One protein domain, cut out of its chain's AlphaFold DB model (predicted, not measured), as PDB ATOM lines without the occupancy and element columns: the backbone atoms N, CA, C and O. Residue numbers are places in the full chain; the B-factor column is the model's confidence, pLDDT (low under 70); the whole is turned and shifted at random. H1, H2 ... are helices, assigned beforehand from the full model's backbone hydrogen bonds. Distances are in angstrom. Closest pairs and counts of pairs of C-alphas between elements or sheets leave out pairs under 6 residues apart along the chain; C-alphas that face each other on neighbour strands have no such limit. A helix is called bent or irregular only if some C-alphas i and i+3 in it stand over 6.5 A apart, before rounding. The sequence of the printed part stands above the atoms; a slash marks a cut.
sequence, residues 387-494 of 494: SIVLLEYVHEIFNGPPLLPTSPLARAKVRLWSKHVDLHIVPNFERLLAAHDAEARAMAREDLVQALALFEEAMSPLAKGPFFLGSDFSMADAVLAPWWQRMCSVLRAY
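What this domain is: This is residues 387 to 494 of the 494 residues of a protein of Symbiodinium necroappetens (UniProt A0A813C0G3). A long helical hairpin, H2 folding back into H3, makes the length of this elongated model; H4 packs on H2a with residues 475 to 480 and then runs on clear of H3, while the short H1 lies near H2a and H4. A loop of residues 458 to 474 lies toward the end opposite the hairpin's turn. You have 108 printed residues with four named helices, H1 to H4 in chain order, and no named strand: the class is all helix. The whole is compact, with a radius of gyration of the C-alphas of 15.1 A, and spans 46 by 30 by 22 A.

Where its parts are: Find C-alpha 387 at (141.125, 128.351, -24.462); from there H1 runs to residue 397, 15.4 A. H2, residues 408 to 434, was assigned as one helix by its hydrogen bonds but is bent, C-alphas 423 and 426 being 6.6 A apart; its arms are H2a, residues 408 to 423, 22.5 A, and H2b, residues 426 to 434, 12.3 A. H3 is residues 438 to 457, 28.4 A. H4, residues 475 to 493, 29.0 A, ends at C-alpha 493, (149.218, 115.835, -1.284); it is only just irregular, C-alphas 479 and 482 being 6.9 A apart, and has a kink of 28 degrees near residue 487.

How they stand to each other: Look at C-alphas 391 and 475, 7.0 A apart: here H1 and H4 are closest, close but not clearly touching. H2a touches H4, closest at C-alphas 418 and 476, 4.5 A, the same way at a shallow tilt of 29 degrees. H2b and H3 form a hairpin, closest at C-alphas 432 and 444, 4.9 A, at a shallow tilt of 22 degrees. H3 and H4 are apart. Every O i to N i+4 pair is within hydrogen-bond range in H1, H2a, H2b and H3, and 11 of 15 in H4.

The domain as a whole: The C-alphas of Asn 399 and Asp 437, the two farthest apart, are 47.6 A apart. The printed part has no cut; the link from H3 to H4 is long. Look for pLDDT under 70 at residues 461 to 463 and 492 to 494.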
ATOM      1  N   SER A 387     140.608 129.702 -24.232       88.62
ATOM      2  CA  SER A 387     141.125 128.351 -24.462       88.62
ATOM      3  C   SER A 387     140.245 127.489 -25.371       88.62
ATOM      4  O   SER A 387     140.786 126.723 -26.164       88.62
ATOM      5  N   ILE A 388     138.915 127.615 -25.291       90.56
ATOM      6  CA  ILE A 388     137.997 126.798 -26.099       90.56
ATOM      7  C   ILE A 388     137.891 127.380 -27.505       90.56
ATOM      8  O   ILE A 388     137.955 126.637 -28.482       90.56
ATOM      9  N   VAL A 389     137.799 128.707 -27.614       90.69
ATOM     10  CA  VAL A 389     137.788 129.403 -28.912       90.69
ATOM     11  C   VAL A 389     139.075 129.114 -29.686       90.69
ATOM     12  O   VAL A 389     139.034 128.841 -30.883       90.69
ATOM     13  N   LEU A 390     140.216 129.092 -28.994       90.94
ATOM     14  CA  LEU A 390     141.501 128.732 -29.585       90.94
ATOM     15  C   LEU A 390     141.548 127.303 -30.120       90.94
ATOM     16  O   LEU A 390     142.175 127.079 -31.151       90.94
ATOM     17  N   LEU A 391     140.920 126.337 -29.448       92.12
ATOM     18  CA  LEU A 391     140.883 124.957 -29.939       92.12
ATOM     19  C   LEU A 391     140.058 124.833 -31.224       92.12
ATOM     20  O   LEU A 391     140.462 124.091 -32.117       92.12
ATOM     21  N   GLU A 392     138.954 125.576 -31.338       92.31
ATOM     22  CA  GLU A 392     138.164 125.656 -32.577       92.31
ATOM     23  C   GLU A 392     138.993 126.300 -33.697       92.31
ATOM     24  O   GLU A 392     139.143 125.707 -34.761       92.31
ATOM     25  N   TYR A 393     139.633 127.443 -33.428       91.19
ATOM     26  CA  TYR A 393     140.509 128.107 -34.397       91.19
ATOM     27  C   TYR A 393     141.634 127.179 -34.872       91.19
ATOM     28  O   TYR A 393     141.832 126.995 -36.070       91.19
ATOM     29  N   VAL A 394     142.335 126.522 -33.942       89.75
ATOM     30  CA  VAL A 394     143.422 125.590 -34.271       89.75
ATOM     31  C   VAL A 394     142.926 124.420 -35.118       89.75
ATOM     32  O   VAL A 394     143.619 124.012 -36.047       89.75
ATOM     33  N   HIS A 395     141.741 123.890 -34.809       90.75
ATOM     34  CA  HIS A 395     141.122 122.825 -35.590       90.75
ATOM     35  C   HIS A 395     140.788 123.264 -37.023       90.75
ATOM     36  O   HIS A 395     140.902 122.451 -37.938       90.75
ATOM     37  N   GLU A 396     140.380 124.518 -37.213       91.06
ATOM     38  CA  GLU A 396     139.987 125.063 -38.514       91.06
ATOM     39  C   GLU A 396     141.182 125.412 -39.407       91.06
ATOM     40  O   GLU A 396     141.112 125.205 -40.618       91.06
ATOM     41  N   ILE A 397     142.271 125.937 -38.834       89.94
ATOM     42  CA  ILE A 397     143.362 126.526 -39.627       89.94
ATOM     43  C   ILE A 397     144.622 125.660 -39.748       89.94
ATOM     44  O   ILE A 397     145.401 125.859 -40.682       89.94
ATOM     45  N   PHE A 398     144.851 124.696 -38.846       83.31
ATOM     46  CA  PHE A 398     146.042 123.843 -38.888       83.31
ATOM     47  C   PHE A 398     145.724 122.418 -39.348       83.31
ATOM     48  O   PHE A 398     144.762 121.789 -38.914       83.31
ATOM     49  N   ASN A 399     146.606 121.864 -40.182       86.00
ATOM     50  CA  ASN A 399     146.530 120.463 -40.588       86.00
ATOM     51  C   ASN A 399     146.868 119.536 -39.409       86.00
ATOM     52  O   ASN A 399     147.909 119.690 -38.768       86.00
ATOM     53  N   GLY A 400     146.037 118.522 -39.167       83.94
ATOM     54  CA  GLY A 400     146.280 117.527 -38.125       83.94
ATOM     55  C   GLY A 400     145.087 116.601 -37.884       83.94
ATOM     56  O   GLY A 400     144.080 116.694 -38.591       83.94
ATOM     57  N   PRO A 401     145.189 115.689 -36.899       85.94
ATOM     58  CA  PRO A 401     144.056 114.878 -36.467       85.94
ATOM     59  C   PRO A 401     142.869 115.764 -36.048       85.94
ATOM     60  O   PRO A 401     143.078 116.760 -35.348       85.94
ATOM     61  N   PRO A 402     141.630 115.431 -36.450       88.94
ATOM     62  CA  PRO A 402     140.473 116.266 -36.154       88.94
ATOM     63  C   PRO A 402     140.146 116.234 -34.657       88.94
ATOM     64  O   PRO A 402     140.003 115.168 -34.069       88.94
ATOM     65  N   LEU A 403     139.973 117.410 -34.047       91.88
ATOM     66  CA  LEU A 403     139.535 117.529 -32.649       91.88
ATOM     67  C   LEU A 403     138.014 117.391 -32.495       91.88
ATOM     68  O   LEU A 403     137.508 117.174 -31.393       91.88
ATOM     69  N   LEU A 404     137.280 117.518 -33.599       93.31
ATOM     70  CA  LEU A 404     135.836 117.379 -33.655       93.31
ATOM     71  C   LEU A 404     135.435 116.272 -34.640       93.31
ATOM     72  O   LEU A 404     136.015 116.163 -35.719       93.31
ATOM     73  N   PRO A 405     134.409 115.471 -34.316       91.12
ATOM     74  CA  PRO A 405     133.901 114.446 -35.219       91.12
ATOM     75  C   PRO A 405     133.125 115.053 -36.402       91.12
ATOM     76  O   PRO A 405     132.698 116.209 -36.391       91.12
ATOM     77  N   THR A 406     132.862 114.247 -37.430       89.38
ATOM     78  CA  THR A 406     132.144 114.693 -38.640       89.38
ATOM     79  C   THR A 406     130.633 114.838 -38.436       89.38
ATOM     80  O   THR A 406     129.999 115.689 -39.065       89.38
ATOM     81  N   SER A 407     130.036 114.053 -37.533       91.50
ATOM     82  CA  SER A 407     128.598 114.105 -37.244       91.50
ATOM     83  C   SER A 407     128.219 115.378 -36.469       91.50
ATOM     84  O   SER A 407     128.802 115.630 -35.410       91.50
ATOM     85  N   PRO A 408     127.207 116.154 -36.914       93.81
ATOM     86  CA  PRO A 408     126.757 117.357 -36.208       93.81
ATOM     87  C   PRO A 408     126.393 117.112 -34.741       93.81
ATOM     88  O   PRO A 408     126.792 117.881 -33.867       93.81
ATOM     89  N   LEU A 409     125.692 116.010 -34.455       89.56
ATOM     90  CA  LEU A 409     125.311 115.651 -33.090       89.56
ATOM     91  C   LEU A 409     126.537 115.297 -32.241       89.56
ATOM     92  O   LEU A 409     126.626 115.697 -31.083       89.56
ATOM     93  N   ALA A 410     127.501 114.575 -32.812       89.44
ATOM     94  CA  ALA A 410     128.727 114.227 -32.104       89.44
ATOM     95  C   ALA A 410     129.579 115.475 -31.804       89.44
ATOM     96  O   ALA A 410     130.102 115.595 -30.699       89.44
ATOM     97  N   ARG A 411     129.640 116.457 -32.720       94.19
ATOM     98  CA  ARG A 411     130.295 117.754 -32.456       94.19
ATOM     99  C   ARG A 411     129.634 118.500 -31.309       94.19
ATOM    100  O   ARG A 411     130.324 119.005 -30.428       94.19
ATOM    101  N   ALA A 412     128.302 118.555 -31.312       93.81
ATOM    102  CA  ALA A 412     127.546 119.198 -30.244       93.81
ATOM    103  C   ALA A 412     127.833 118.545 -28.883       93.81
ATOM    104  O   ALA A 412     128.041 119.256 -27.904       93.81
ATOM    105  N   LYS A 413     127.932 117.208 -28.833       92.75
ATOM    106  CA  LYS A 413     128.322 116.479 -27.617       92.75
ATOM    107  C   LYS A 413     129.732 116.837 -27.153       92.75
ATOM    108  O   LYS A 413     129.894 117.175 -25.987       92.75
ATOM    109  N   VAL A 414     130.731 116.822 -28.037       95.12
ATOM    110  CA  VAL A 414     132.108 117.197 -27.662       95.12
ATOM    111  C   VAL A 414     132.148 118.615 -27.087       95.12
ATOM    112  O   VAL A 414     132.700 118.816 -26.012       95.12
ATOM    113  N   ARG A 415     131.486 119.584 -27.731       95.81
ATOM    114  CA  ARG A 415     131.411 120.974 -27.244       95.81
ATOM    115  C   ARG A 415     130.720 121.098 -25.892       95.81
ATOM    116  O   ARG A 415     131.187 121.843 -25.033       95.81
ATOM    117  N   LEU A 416     129.620 120.370 -25.697       95.50
ATOM    118  CA  LEU A 416     128.899 120.342 -24.427       95.50
ATOM    119  C   LEU A 416     129.818 119.881 -23.291       95.50
ATOM    120  O   LEU A 416     129.860 120.517 -22.241       95.50
ATOM    121  N   TRP A 417     130.595 118.825 -23.522       96.00
ATOM    122  CA  TRP A 417     131.468 118.260 -22.497       96.00
ATOM    123  C   TRP A 417     132.784 119.023 -22.324       96.00
ATOM    124  O   TRP A 417     133.252 119.146 -21.196       96.00
ATOM    125  N   SER A 418     133.319 119.668 -23.367       96.19
ATOM    126  CA  SER A 418     134.357 120.701 -23.214       96.19
ATOM    127  C   SER A 418     133.880 121.840 -22.304       96.19
ATOM    128  O   SER A 418     134.601 122.253 -21.399       96.19
ATOM    129  N   LYS A 419     132.637 122.305 -22.489       95.19
ATOM    130  CA  LYS A 419     132.030 123.340 -21.642       95.19
ATOM    131  C   LYS A 419     131.777 122.855 -20.212       95.19
ATOM    132  O   LYS A 419     131.951 123.624 -19.275       95.19
ATOM    133  N   HIS A 420     131.412 121.586 -20.022       96.25
ATOM    134  CA  HIS A 420     131.291 120.983 -18.689       96.25
ATOM    135  C   HIS A 420     132.621 121.009 -17.927       96.25
ATOM    136  O   HIS A 420     132.646 121.348 -16.744       96.25
ATOM    137  N   VAL A 421     133.735 120.705 -18.604       96.56
ATOM    138  CA  VAL A 421     135.066 120.800 -17.989       96.56
ATOM    139  C   VAL A 421     135.337 122.232 -17.519       96.56
ATOM    140  O   VAL A 421     135.713 122.423 -16.364       96.56
ATOM    141  N   ASP A 422     135.094 123.221 -18.377       92.88
ATOM    142  CA  ASP A 422     135.343 124.641 -18.094       92.88
ATOM    143  C   ASP A 422     134.456 125.212 -16.975       92.88
ATOM    144  O   ASP A 422     134.928 125.963 -16.126       92.88
ATOM    145  N   LEU A 423     133.182 124.812 -16.915       93.75
ATOM    146  CA  LEU A 423     132.228 125.343 -15.935       93.75
ATOM    147  C   LEU A 423     132.223 124.607 -14.595       93.75
ATOM    148  O   LEU A 423     131.871 125.202 -13.576       93.75
ATOM    149  N   HIS A 424     132.568 123.320 -14.581       95.06
ATOM    150  CA  HIS A 424     132.373 122.484 -13.398       95.06
ATOM    151  C   HIS A 424     133.671 121.855 -12.909       95.06
ATOM    152  O   HIS A 424     133.979 121.953 -11.725       95.06
ATOM    153  N   ILE A 425     134.484 121.259 -13.782       96.38
ATOM    154  CA  ILE A 425     135.709 120.579 -13.335       96.38
ATOM    155  C   ILE A 425     136.780 121.600 -12.938       96.38
ATOM    156  O   ILE A 425     137.322 121.525 -11.833       96.38
ATOM    157  N   VAL A 426     137.066 122.575 -13.804       94.00
ATOM    158  CA  VAL A 426     138.101 123.589 -13.552       94.00
ATOM    159  C   VAL A 426     137.790 124.425 -12.306       94.00
ATOM    160  O   VAL A 426     138.632 124.451 -11.403       94.00
ATOM    161  N   PRO A 427     136.594 125.028 -12.157       92.56
ATOM    162  CA  PRO A 427     136.318 125.895 -11.018       92.56
ATOM    163  C   PRO A 427     136.225 125.115  -9.703       92.56
ATOM    164  O   PRO A 427     136.662 125.614  -8.666       92.56
ATOM    165  N   ASN A 428     135.725 123.870  -9.717       93.50
ATOM    166  CA  ASN A 428     135.705 123.031  -8.514       93.50
ATOM    167  C   ASN A 428     137.115 122.623  -8.083       93.50
ATOM    168  O   ASN A 428     137.427 122.670  -6.892       93.50
ATOM    169  N   PHE A 429     137.992 122.296  -9.035       93.75
ATOM    170  CA  PHE A 429     139.400 122.045  -8.745       93.75
ATOM    171  C   PHE A 429     140.090 123.285  -8.162       93.75
ATOM    172  O   PHE A 429     140.791 123.184  -7.157       93.75
ATOM    173  N   GLU A 430     139.863 124.467  -8.732       87.50
ATOM    174  CA  GLU A 430     140.420 125.714  -8.201       87.50
ATOM    175  C   GLU A 430     139.884 126.042  -6.803       87.50
ATOM    176  O   GLU A 430     140.665 126.367  -5.903       87.50
ATOM    177  N   ARG A 431     138.573 125.882  -6.579       88.50
ATOM    178  CA  ARG A 431     137.938 126.072  -5.268       88.50
ATOM    179  C   ARG A 431     138.506 125.113  -4.224       88.50
ATOM    180  O   ARG A 431     138.790 125.540  -3.107       88.50
ATOM    181  N   LEU A 432     138.745 123.854  -4.591       89.69
ATOM    182  CA  LEU A 432     139.372 122.865  -3.712       89.69
ATOM    183  C   LEU A 432     140.765 123.318  -3.247       89.69
ATOM    184  O   LEU A 432     141.115 123.156  -2.075       89.69
ATOM    185  N   LEU A 433     141.552 123.921  -4.143       83.38
ATOM    186  CA  LEU A 433     142.881 124.449  -3.817       83.38
ATOM    187  C   LEU A 433     142.834 125.753  -3.013       83.38
ATOM    188  O   LEU A 433     143.734 126.002  -2.206       83.38
ATOM    189  N   ALA A 434     141.817 126.583  -3.236       81.31
ATOM    190  CA  ALA A 434     141.630 127.853  -2.541       81.31
ATOM    191  C   ALA A 434     141.003 127.700  -1.141       81.31
ATOM    192  O   ALA A 434     141.145 128.601  -0.319       81.31
ATOM    193  N   ALA A 435     140.342 126.573  -0.851       83.75
ATOM    194  CA  ALA A 435     139.610 126.352   0.395       83.75
ATOM    195  C   ALA A 435     140.494 126.454   1.656       83.75
ATOM    196  O   ALA A 435     141.489 125.732   1.828       83.75
ATOM    197  N   HIS A 436     140.088 127.332   2.577       77.62
ATOM    198  CA  HIS A 436     140.834 127.651   3.796       77.62
ATOM    199  C   HIS A 436     140.452 126.781   5.004       77.62
ATOM    200  O   HIS A 436     141.307 126.534   5.856       77.62
ATOM    201  N   ASP A 437     139.231 126.253   5.044       88.44
ATOM    202  CA  ASP A 437     138.716 125.370   6.094       88.44
ATOM    203  C   ASP A 437     138.399 123.954   5.567       88.44
ATOM    204  O   ASP A 437     138.569 123.650   4.383       88.44
ATOM    205  N   ALA A 438     138.043 123.047   6.480       83.44
ATOM    206  CA  ALA A 438     137.834 121.634   6.167       83.44
ATOM    207  C   ALA A 438     136.495 121.361   5.464       83.44
ATOM    208  O   ALA A 438     136.439 120.470   4.618       83.44
ATOM    209  N   GLU A 439     135.453 122.126   5.781       88.38
ATOM    210  CA  GLU A 439     134.103 121.943   5.244       88.38
ATOM    211  C   GLU A 439     134.038 122.414   3.790       88.38
ATOM    212  O   GLU A 439     133.695 121.634   2.902       88.38
ATOM    213  N   ALA A 440     134.525 123.628   3.510       83.19
ATOM    214  CA  ALA A 440     134.632 124.158   2.153       83.19
ATOM    215  C   ALA A 440     135.496 123.261   1.252       83.19
ATOM    216  O   ALA A 440     135.218 123.103   0.060       83.19
ATOM    217  N   ARG A 441     136.540 122.640   1.818       89.56
ATOM    218  CA  ARG A 441     137.391 121.685   1.099       89.56
ATOM    219  C   ARG A 441     136.663 120.374   0.809       89.56
ATOM    220  O   ARG A 441     136.816 119.849  -0.290       89.56
ATOM    221  N   ALA A 442     135.897 119.845   1.764       89.44
ATOM    222  CA  ALA A 442     135.110 118.628   1.576       89.44
ATOM    223  C   ALA A 442     134.037 118.822   0.494       89.44
ATOM    224  O   ALA A 442     133.994 118.032  -0.445       89.44
ATOM    225  N   MET A 443     133.285 119.925   0.552       89.81
ATOM    226  CA  MET A 443     132.287 120.275  -0.466       89.81
ATOM    227  C   MET A 443     132.914 120.430  -1.855       89.81
ATOM    228  O   MET A 443     132.462 119.827  -2.819       89.81
ATOM    229  N   ALA A 444     134.007 121.195  -1.972       90.25
ATOM    230  CA  ALA A 444     134.673 121.385  -3.261       90.25
ATOM    231  C   ALA A 444     135.237 120.084  -3.842       90.25
ATOM    232  O   ALA A 444     135.274 119.910  -5.061       90.25
ATOM    233  N   ARG A 445     135.667 119.163  -2.973       93.00
ATOM    234  CA  ARG A 445     136.102 117.828  -3.378       93.00
ATOM    235  C   ARG A 445     134.930 117.013  -3.907       93.00
ATOM    236  O   ARG A 445     135.081 116.392  -4.951       93.00
ATOM    237  N   GLU A 446     133.810 116.998  -3.195       94.25
ATOM    238  CA  GLU A 446     132.609 116.264  -3.594       94.25
ATOM    239  C   GLU A 446     132.074 116.768  -4.937       94.25
ATOM    240  O   GLU A 446     131.917 115.980  -5.865       94.25
ATOM    241  N   ASP A 447     131.954 118.086  -5.099       95.12
ATOM    242  CA  ASP A 447     131.511 118.702  -6.352       95.12
ATOM    243  C   ASP A 447     132.474 118.415  -7.520       95.12
ATOM    244  O   ASP A 447     132.045 118.209  -8.658       95.12
ATOM    245  N   LEU A 448     133.792 118.378  -7.266       95.56
ATOM    246  CA  LEU A 448     134.782 117.994  -8.277       95.56
ATOM    247  C   LEU A 448     134.636 116.521  -8.676       95.56
ATOM    248  O   LEU A 448     134.676 116.206  -9.863       95.56
ATOM    249  N   VAL A 449     134.479 115.626  -7.696       94.62
ATOM    250  CA  VAL A 449     134.291 114.189  -7.938       94.62
ATOM    251  C   VAL A 449     133.009 113.953  -8.731       94.62
ATOM    252  O   VAL A 449     133.053 113.236  -9.726       94.62
ATOM    253  N   GLN A 450     131.907 114.610  -8.366       94.94
ATOM    254  CA  GLN A 450     130.641 114.504  -9.087       94.94
ATOM    255  C   GLN A 450     130.761 115.025 -10.525       94.94
ATOM    256  O   GLN A 450     130.273 114.391 -11.460       94.94
ATOM    257  N   ALA A 451     131.446 116.154 -10.732       96.44
ATOM    258  CA  ALA A 451     131.669 116.692 -12.070       96.44
ATOM    259  C   ALA A 451     132.518 115.751 -12.944       96.44
ATOM    260  O   ALA A 451     132.238 115.615 -14.136       96.44
ATOM    261  N   LEU A 452     133.530 115.096 -12.369       95.00
ATOM    262  CA  LEU A 452     134.344 114.098 -13.069       95.00
ATOM    263  C   LEU A 452     133.552 112.825 -13.381       95.00
ATOM    264  O   LEU A 452     133.645 112.337 -14.501       95.00
ATOM    265  N   ALA A 453     132.749 112.334 -12.435       93.38
ATOM    266  CA  ALA A 453     131.902 111.159 -12.629       93.38
ATOM    267  C   ALA A 453     130.901 111.371 -13.773       93.38
ATOM    268  O   ALA A 453     130.806 110.538 -14.665       93.38
ATOM    269  N   LEU A 454     130.239 112.532 -13.824       94.25
ATOM    270  CA  LEU A 454     129.343 112.880 -14.933       94.25
ATOM    271  C   LEU A 454     130.071 112.917 -16.285       94.25
ATOM    272  O   LEU A 454     129.518 112.495 -17.298       94.25
ATOM    273  N   PHE A 455     131.309 113.423 -16.311       94.31
ATOM    274  CA  PHE A 455     132.120 113.433 -17.528       94.31
ATOM    275  C   PHE A 455     132.494 112.009 -17.967       94.31
ATOM    276  O   PHE A 455     132.434 111.711 -19.157       94.31
ATOM    277  N   GLU A 456     132.848 111.135 -17.021       90.44
ATOM    278  CA  GLU A 456     133.146 109.719 -17.262       90.44
ATOM    279  C   GLU A 456     131.916 108.950 -17.768       90.44
ATOM    280  O   GLU A 456     132.007 108.256 -18.776       90.44
ATOM    281  N   GLU A 457     130.748 109.130 -17.145       89.81
ATOM    282  CA  GLU A 457     129.479 108.515 -17.565       89.81
ATOM    283  C   GLU A 457     129.079 108.891 -18.997       89.81
ATOM    284  O   GLU A 457     128.435 108.113 -19.705       89.81
ATOM    285  N   ALA A 458     129.456 110.091 -19.432       89.94
ATOM    286  CA  ALA A 458     129.157 110.586 -20.765       89.94
ATOM    287  C   ALA A 458     130.157 110.160 -21.843       89.94
ATOM    288  O   ALA A 458     129.884 110.377 -23.032       89.94
ATOM    289  N   MET A 459     131.291 109.569 -21.453       89.12
ATOM    290  CA  MET A 459     132.221 108.969 -22.403       89.12
ATOM    291  C   MET A 459     131.523 107.858 -23.188       89.12
ATOM    292  O   MET A 459     130.627 107.183 -22.684       89.12
ATOM    293  N   SER A 460     131.920 107.669 -24.449       74.00
ATOM    294  CA  SER A 460     131.266 106.709 -25.345       74.00
ATOM    295  C   SER A 460     131.222 105.294 -24.738       74.00
ATOM    296  O   SER A 460     132.268 104.651 -24.634       74.00
ATOM    297  N   PRO A 461     130.034 104.739 -24.421       66.19
ATOM    298  CA  PRO A 461     129.925 103.380 -23.889       66.19
ATOM    299  C   PRO A 461     130.119 102.316 -24.984       66.19
ATOM    300  O   PRO A 461     130.233 101.127 -24.697       66.19
ATOM    301  N   LEU A 462     130.128 102.740 -26.254       60.28
ATOM    302  CA  LEU A 462     130.144 101.883 -27.439       60.28
ATOM    303  C   LEU A 462     131.561 101.583 -27.955       60.28
ATOM    304  O   LEU A 462     131.712 100.776 -28.870       60.28
ATOM    305  N   ALA A 463     132.595 102.220 -27.401       63.31
ATOM    306  CA  ALA A 463     133.971 102.079 -27.861       63.31
ATOM    307  C   ALA A 463     134.933 101.924 -26.678       63.31
ATOM    308  O   ALA A 463     134.809 102.605 -25.665       63.31
ATOM    309  N   LYS A 464     135.917 101.023 -26.803       70.06
ATOM    310  CA  LYS A 464     136.988 100.910 -25.804       70.06
ATOM    311  C   LYS A 464     137.841 102.183 -25.858       70.06
ATOM    312  O   LYS A 464     138.210 102.611 -26.948       70.06
ATOM    313  N   GLY A 465     138.100 102.765 -24.682       75.88
ATOM    314  CA  GLY A 465     138.847 104.014 -24.482       75.88
ATOM    315  C   GLY A 465     140.290 104.009 -25.029       75.88
ATOM    316  O   GLY A 465     140.711 103.033 -25.655       75.88
ATOM    317  N   PRO A 466     141.086 105.068 -24.771       83.31
ATOM    318  CA  PRO A 466     141.075 105.835 -23.517       83.31
ATOM    319  C   PRO A 466     140.474 107.253 -23.580       83.31
ATOM    320  O   PRO A 466     140.608 107.986 -22.604       83.31
ATOM    321  N   PHE A 467     139.870 107.665 -24.694       90.25
ATOM    322  CA  PHE A 467     139.416 109.043 -24.915       90.25
ATOM    323  C   PHE A 467     137.895 109.194 -24.814       90.25
ATOM    324  O   PHE A 467     137.155 108.209 -24.811       90.25
ATOM    325  N   PHE A 468     137.415 110.438 -24.769       91.19
ATOM    326  CA  PHE A 468     136.003 110.782 -24.591       91.19
ATOM    327  C   PHE A 468     135.089 110.139 -25.649       91.19
ATOM    328  O   PHE A 468     133.988 109.676 -25.342       91.19
ATOM    329  N   LEU A 469     135.560 110.049 -26.898       89.38
ATOM    330  CA  LEU A 469     134.855 109.378 -27.997       89.38
ATOM    331  C   LEU A 469     135.257 107.900 -28.180       89.38
ATOM    332  O   LEU A 469     134.891 107.287 -29.180       89.38
ATOM    333  N   GLY A 470     135.967 107.299 -27.222       88.25
ATOM    334  CA  GLY A 470     136.487 105.933 -27.303       88.25
ATOM    335  C   GLY A 470     137.954 105.899 -27.726       88.25
ATOM    336  O   GLY A 470     138.833 106.293 -26.963       88.25
ATOM    337  N   SER A 471     138.235 105.417 -28.938       87.75
ATOM    338  CA  SER A 471     139.601 105.355 -29.483       87.75
ATOM    339  C   SER A 471     140.125 106.697 -29.991       87.75
ATOM    340  O   SER A 471     141.332 106.839 -30.190       87.75
ATOM    341  N   ASP A 472     139.234 107.668 -30.191       87.81
ATOM    342  CA  ASP A 472     139.536 108.906 -30.903       87.81
ATOM    343  C   ASP A 472     139.668 110.079 -29.930       87.81
ATOM    344  O   ASP A 472     138.747 110.391 -29.170       87.81
ATOM    345  N   PHE A 473     140.825 110.739 -29.969       91.50
ATOM    346  CA  PHE A 473     141.094 111.945 -29.190       91.50
ATOM    347  C   PHE A 473     140.263 113.120 -29.714       91.50
ATOM    348  O   PHE A 473     140.223 113.369 -30.917       91.50
ATOM    349  N   SER A 474     139.637 113.871 -28.810       93.81
ATOM    350  CA  SER A 474     138.747 114.980 -29.151       93.81
ATOM    351  C   SER A 474     139.070 116.262 -28.384       93.81
ATOM    352  O   SER A 474     139.874 116.292 -27.450       93.81
ATOM    353  N   MET A 475     138.389 117.350 -28.739       95.56
ATOM    354  CA  MET A 475     138.477 118.621 -28.025       95.56
ATOM    355  C   MET A 475     138.082 118.494 -26.542       95.56
ATOM    356  O   MET A 475     138.636 119.200 -25.705       95.56
ATOM    357  N   ALA A 476     137.178 117.576 -26.179       95.19
ATOM    358  CA  ALA A 476     136.827 117.335 -24.775       95.19
ATOM    359  C   ALA A 476     138.033 116.794 -23.986       95.19
ATOM    360  O   ALA A 476     138.308 117.254 -22.875       95.19
ATOM    361  N   ASP A 477     138.810 115.895 -24.596       94.75
ATOM    362  CA  ASP A 477     140.052 115.370 -24.028       94.75
ATOM    363  C   ASP A 477     141.126 116.454 -23.929       94.75
ATOM    364  O   ASP A 477     141.798 116.571 -22.905       94.75
ATOM    365  N   ALA A 478     141.265 117.285 -24.968       94.31
ATOM    366  CA  ALA A 478     142.225 118.386 -24.994       94.31
ATOM    367  C   ALA A 478     141.985 119.404 -23.870       94.31
ATOM    368  O   ALA A 478     142.943 119.885 -23.261       94.31
ATOM    369  N   VAL A 479     140.718 119.699 -23.564       95.12
ATOM    370  CA  VAL A 479     140.350 120.600 -22.464       95.12
ATOM    371  C   VAL A 479     140.603 119.935 -21.106       95.12
ATOM    372  O   VAL A 479     141.150 120.579 -20.212       95.12
ATOM    373  N   LEU A 480     140.277 118.648 -20.931       95.06
ATOM    374  CA  LEU A 480     140.443 117.952 -19.648       95.06
ATOM    375  C   LEU A 480     141.903 117.594 -19.323       95.06
ATOM    376  O   LEU A 480     142.319 117.698 -18.166       95.06
ATOM    377  N   ALA A 481     142.699 117.173 -20.307       93.88
ATOM    378  CA  ALA A 481     144.013 116.562 -20.089       93.88
ATOM    379  C   ALA A 481     144.992 117.416 -19.249       93.88
ATOM    380  O   ALA A 481     145.591 116.867 -18.312       93.88
ATOM    381  N   PRO A 482     145.144 118.741 -19.475       90.88
ATOM    382  CA  PRO A 482     146.010 119.577 -18.642       90.88
ATOM    383  C   PRO A 482     145.569 119.605 -17.175       90.88
ATOM    384  O   PRO A 482     146.403 119.645 -16.265       90.88
ATOM    385  N   TRP A 483     144.259 119.569 -16.929       92.56
ATOM    386  CA  TRP A 483     143.687 119.573 -15.587       92.56
ATOM    387  C   TRP A 483     143.778 118.205 -14.927       92.56
ATOM    388  O   TRP A 483     144.145 118.138 -13.758       92.56
ATOM    389  N   TRP A 484     143.575 117.121 -15.674       90.62
ATOM    390  CA  TRP A 484     143.812 115.760 -15.194       90.62
ATOM    391  C   TRP A 484     145.258 115.567 -14.730       90.62
ATOM    392  O   TRP A 484     145.509 115.146 -13.599       90.62
ATOM    393  N   GLN A 485     146.233 116.000 -15.536       88.19
ATOM    394  CA  GLN A 485     147.646 115.967 -15.153       88.19
ATOM    395  C   GLN A 485     147.916 116.767 -13.865       88.19
ATOM    396  O   GLN A 485     148.662 116.310 -12.986       88.19
ATOM    397  N   ARG A 486     147.324 117.965 -13.736       85.94
ATOM    398  CA  ARG A 486     147.437 118.794 -12.523       85.94
ATOM    399  C   ARG A 486     146.810 118.101 -11.323       85.94
ATOM    400  O   ARG A 486     147.472 118.030 -10.293       85.94
ATOM    401  N   MET A 487     145.610 117.545 -11.452       89.62
ATOM    402  CA  MET A 487     144.930 116.791 -10.399       89.62
ATOM    403  C   MET A 487     145.798 115.630  -9.911       89.62
ATOM    404  O   MET A 487     146.135 115.578  -8.729       89.62
ATOM    405  N   CYS A 488     146.296 114.784 -10.818       84.31
ATOM    406  CA  CYS A 488     147.197 113.683 -10.471       84.31
ATOM    407  C   CYS A 488     148.502 114.142  -9.805       84.31
ATOM    408  O   CYS A 488     149.144 113.347  -9.122       84.31
ATOM    409  N   SER A 489     148.948 115.379 -10.021       75.62
ATOM    410  CA  SER A 489     150.196 115.900  -9.445       75.62
ATOM    411  C   SER A 489     149.977 116.608  -8.109       75.62
ATOM    412  O   SER A 489     150.778 116.457  -7.189       75.62
ATOM    413  N   VAL A 490     148.909 117.401  -8.011       76.00
ATOM    414  CA  VAL A 490     148.623 118.302  -6.891       76.00
ATOM    415  C   VAL A 490     147.826 117.589  -5.806       76.00
ATOM    416  O   VAL A 490     148.174 117.700  -4.633       76.00
ATOM    417  N   LEU A 491     146.806 116.813  -6.181       76.38
ATOM    418  CA  LEU A 491     145.900 116.174  -5.223       76.38
ATOM    419  C   LEU A 491     146.509 114.958  -4.526       76.38
ATOM    420  O   LEU A 491     145.967 114.521  -3.530       76.38
ATOM    421  N   ARG A 492     147.678 114.454  -4.949       68.62
ATOM    422  CA  ARG A 492     148.419 113.432  -4.176       68.62
ATOM    423  C   ARG A 492     148.850 113.906  -2.782       68.62
ATOM    424  O   ARG A 492     149.267 113.088  -1.968       68.62
ATOM    425  N   ALA A 493     148.845 115.215  -2.551       54.47
ATOM    426  CA  ALA A 493     149.218 115.835  -1.284       54.47
ATOM    427  C   ALA A 493     148.008 116.271  -0.434       54.47
ATOM    428  O   ALA A 493     148.221 116.827   0.645       54.47
ATOM    429  N   TYR A 494     146.787 116.059  -0.936       52.88
ATOM    430  CA  TYR A 494     145.510 116.306  -0.263       52.88
ATOM    431  C   TYR A 494     144.868 114.966   0.087       52.88
ATOM    432  O   TYR A 494     144.197 114.920   1.141       52.88
TER     433      TYR A 494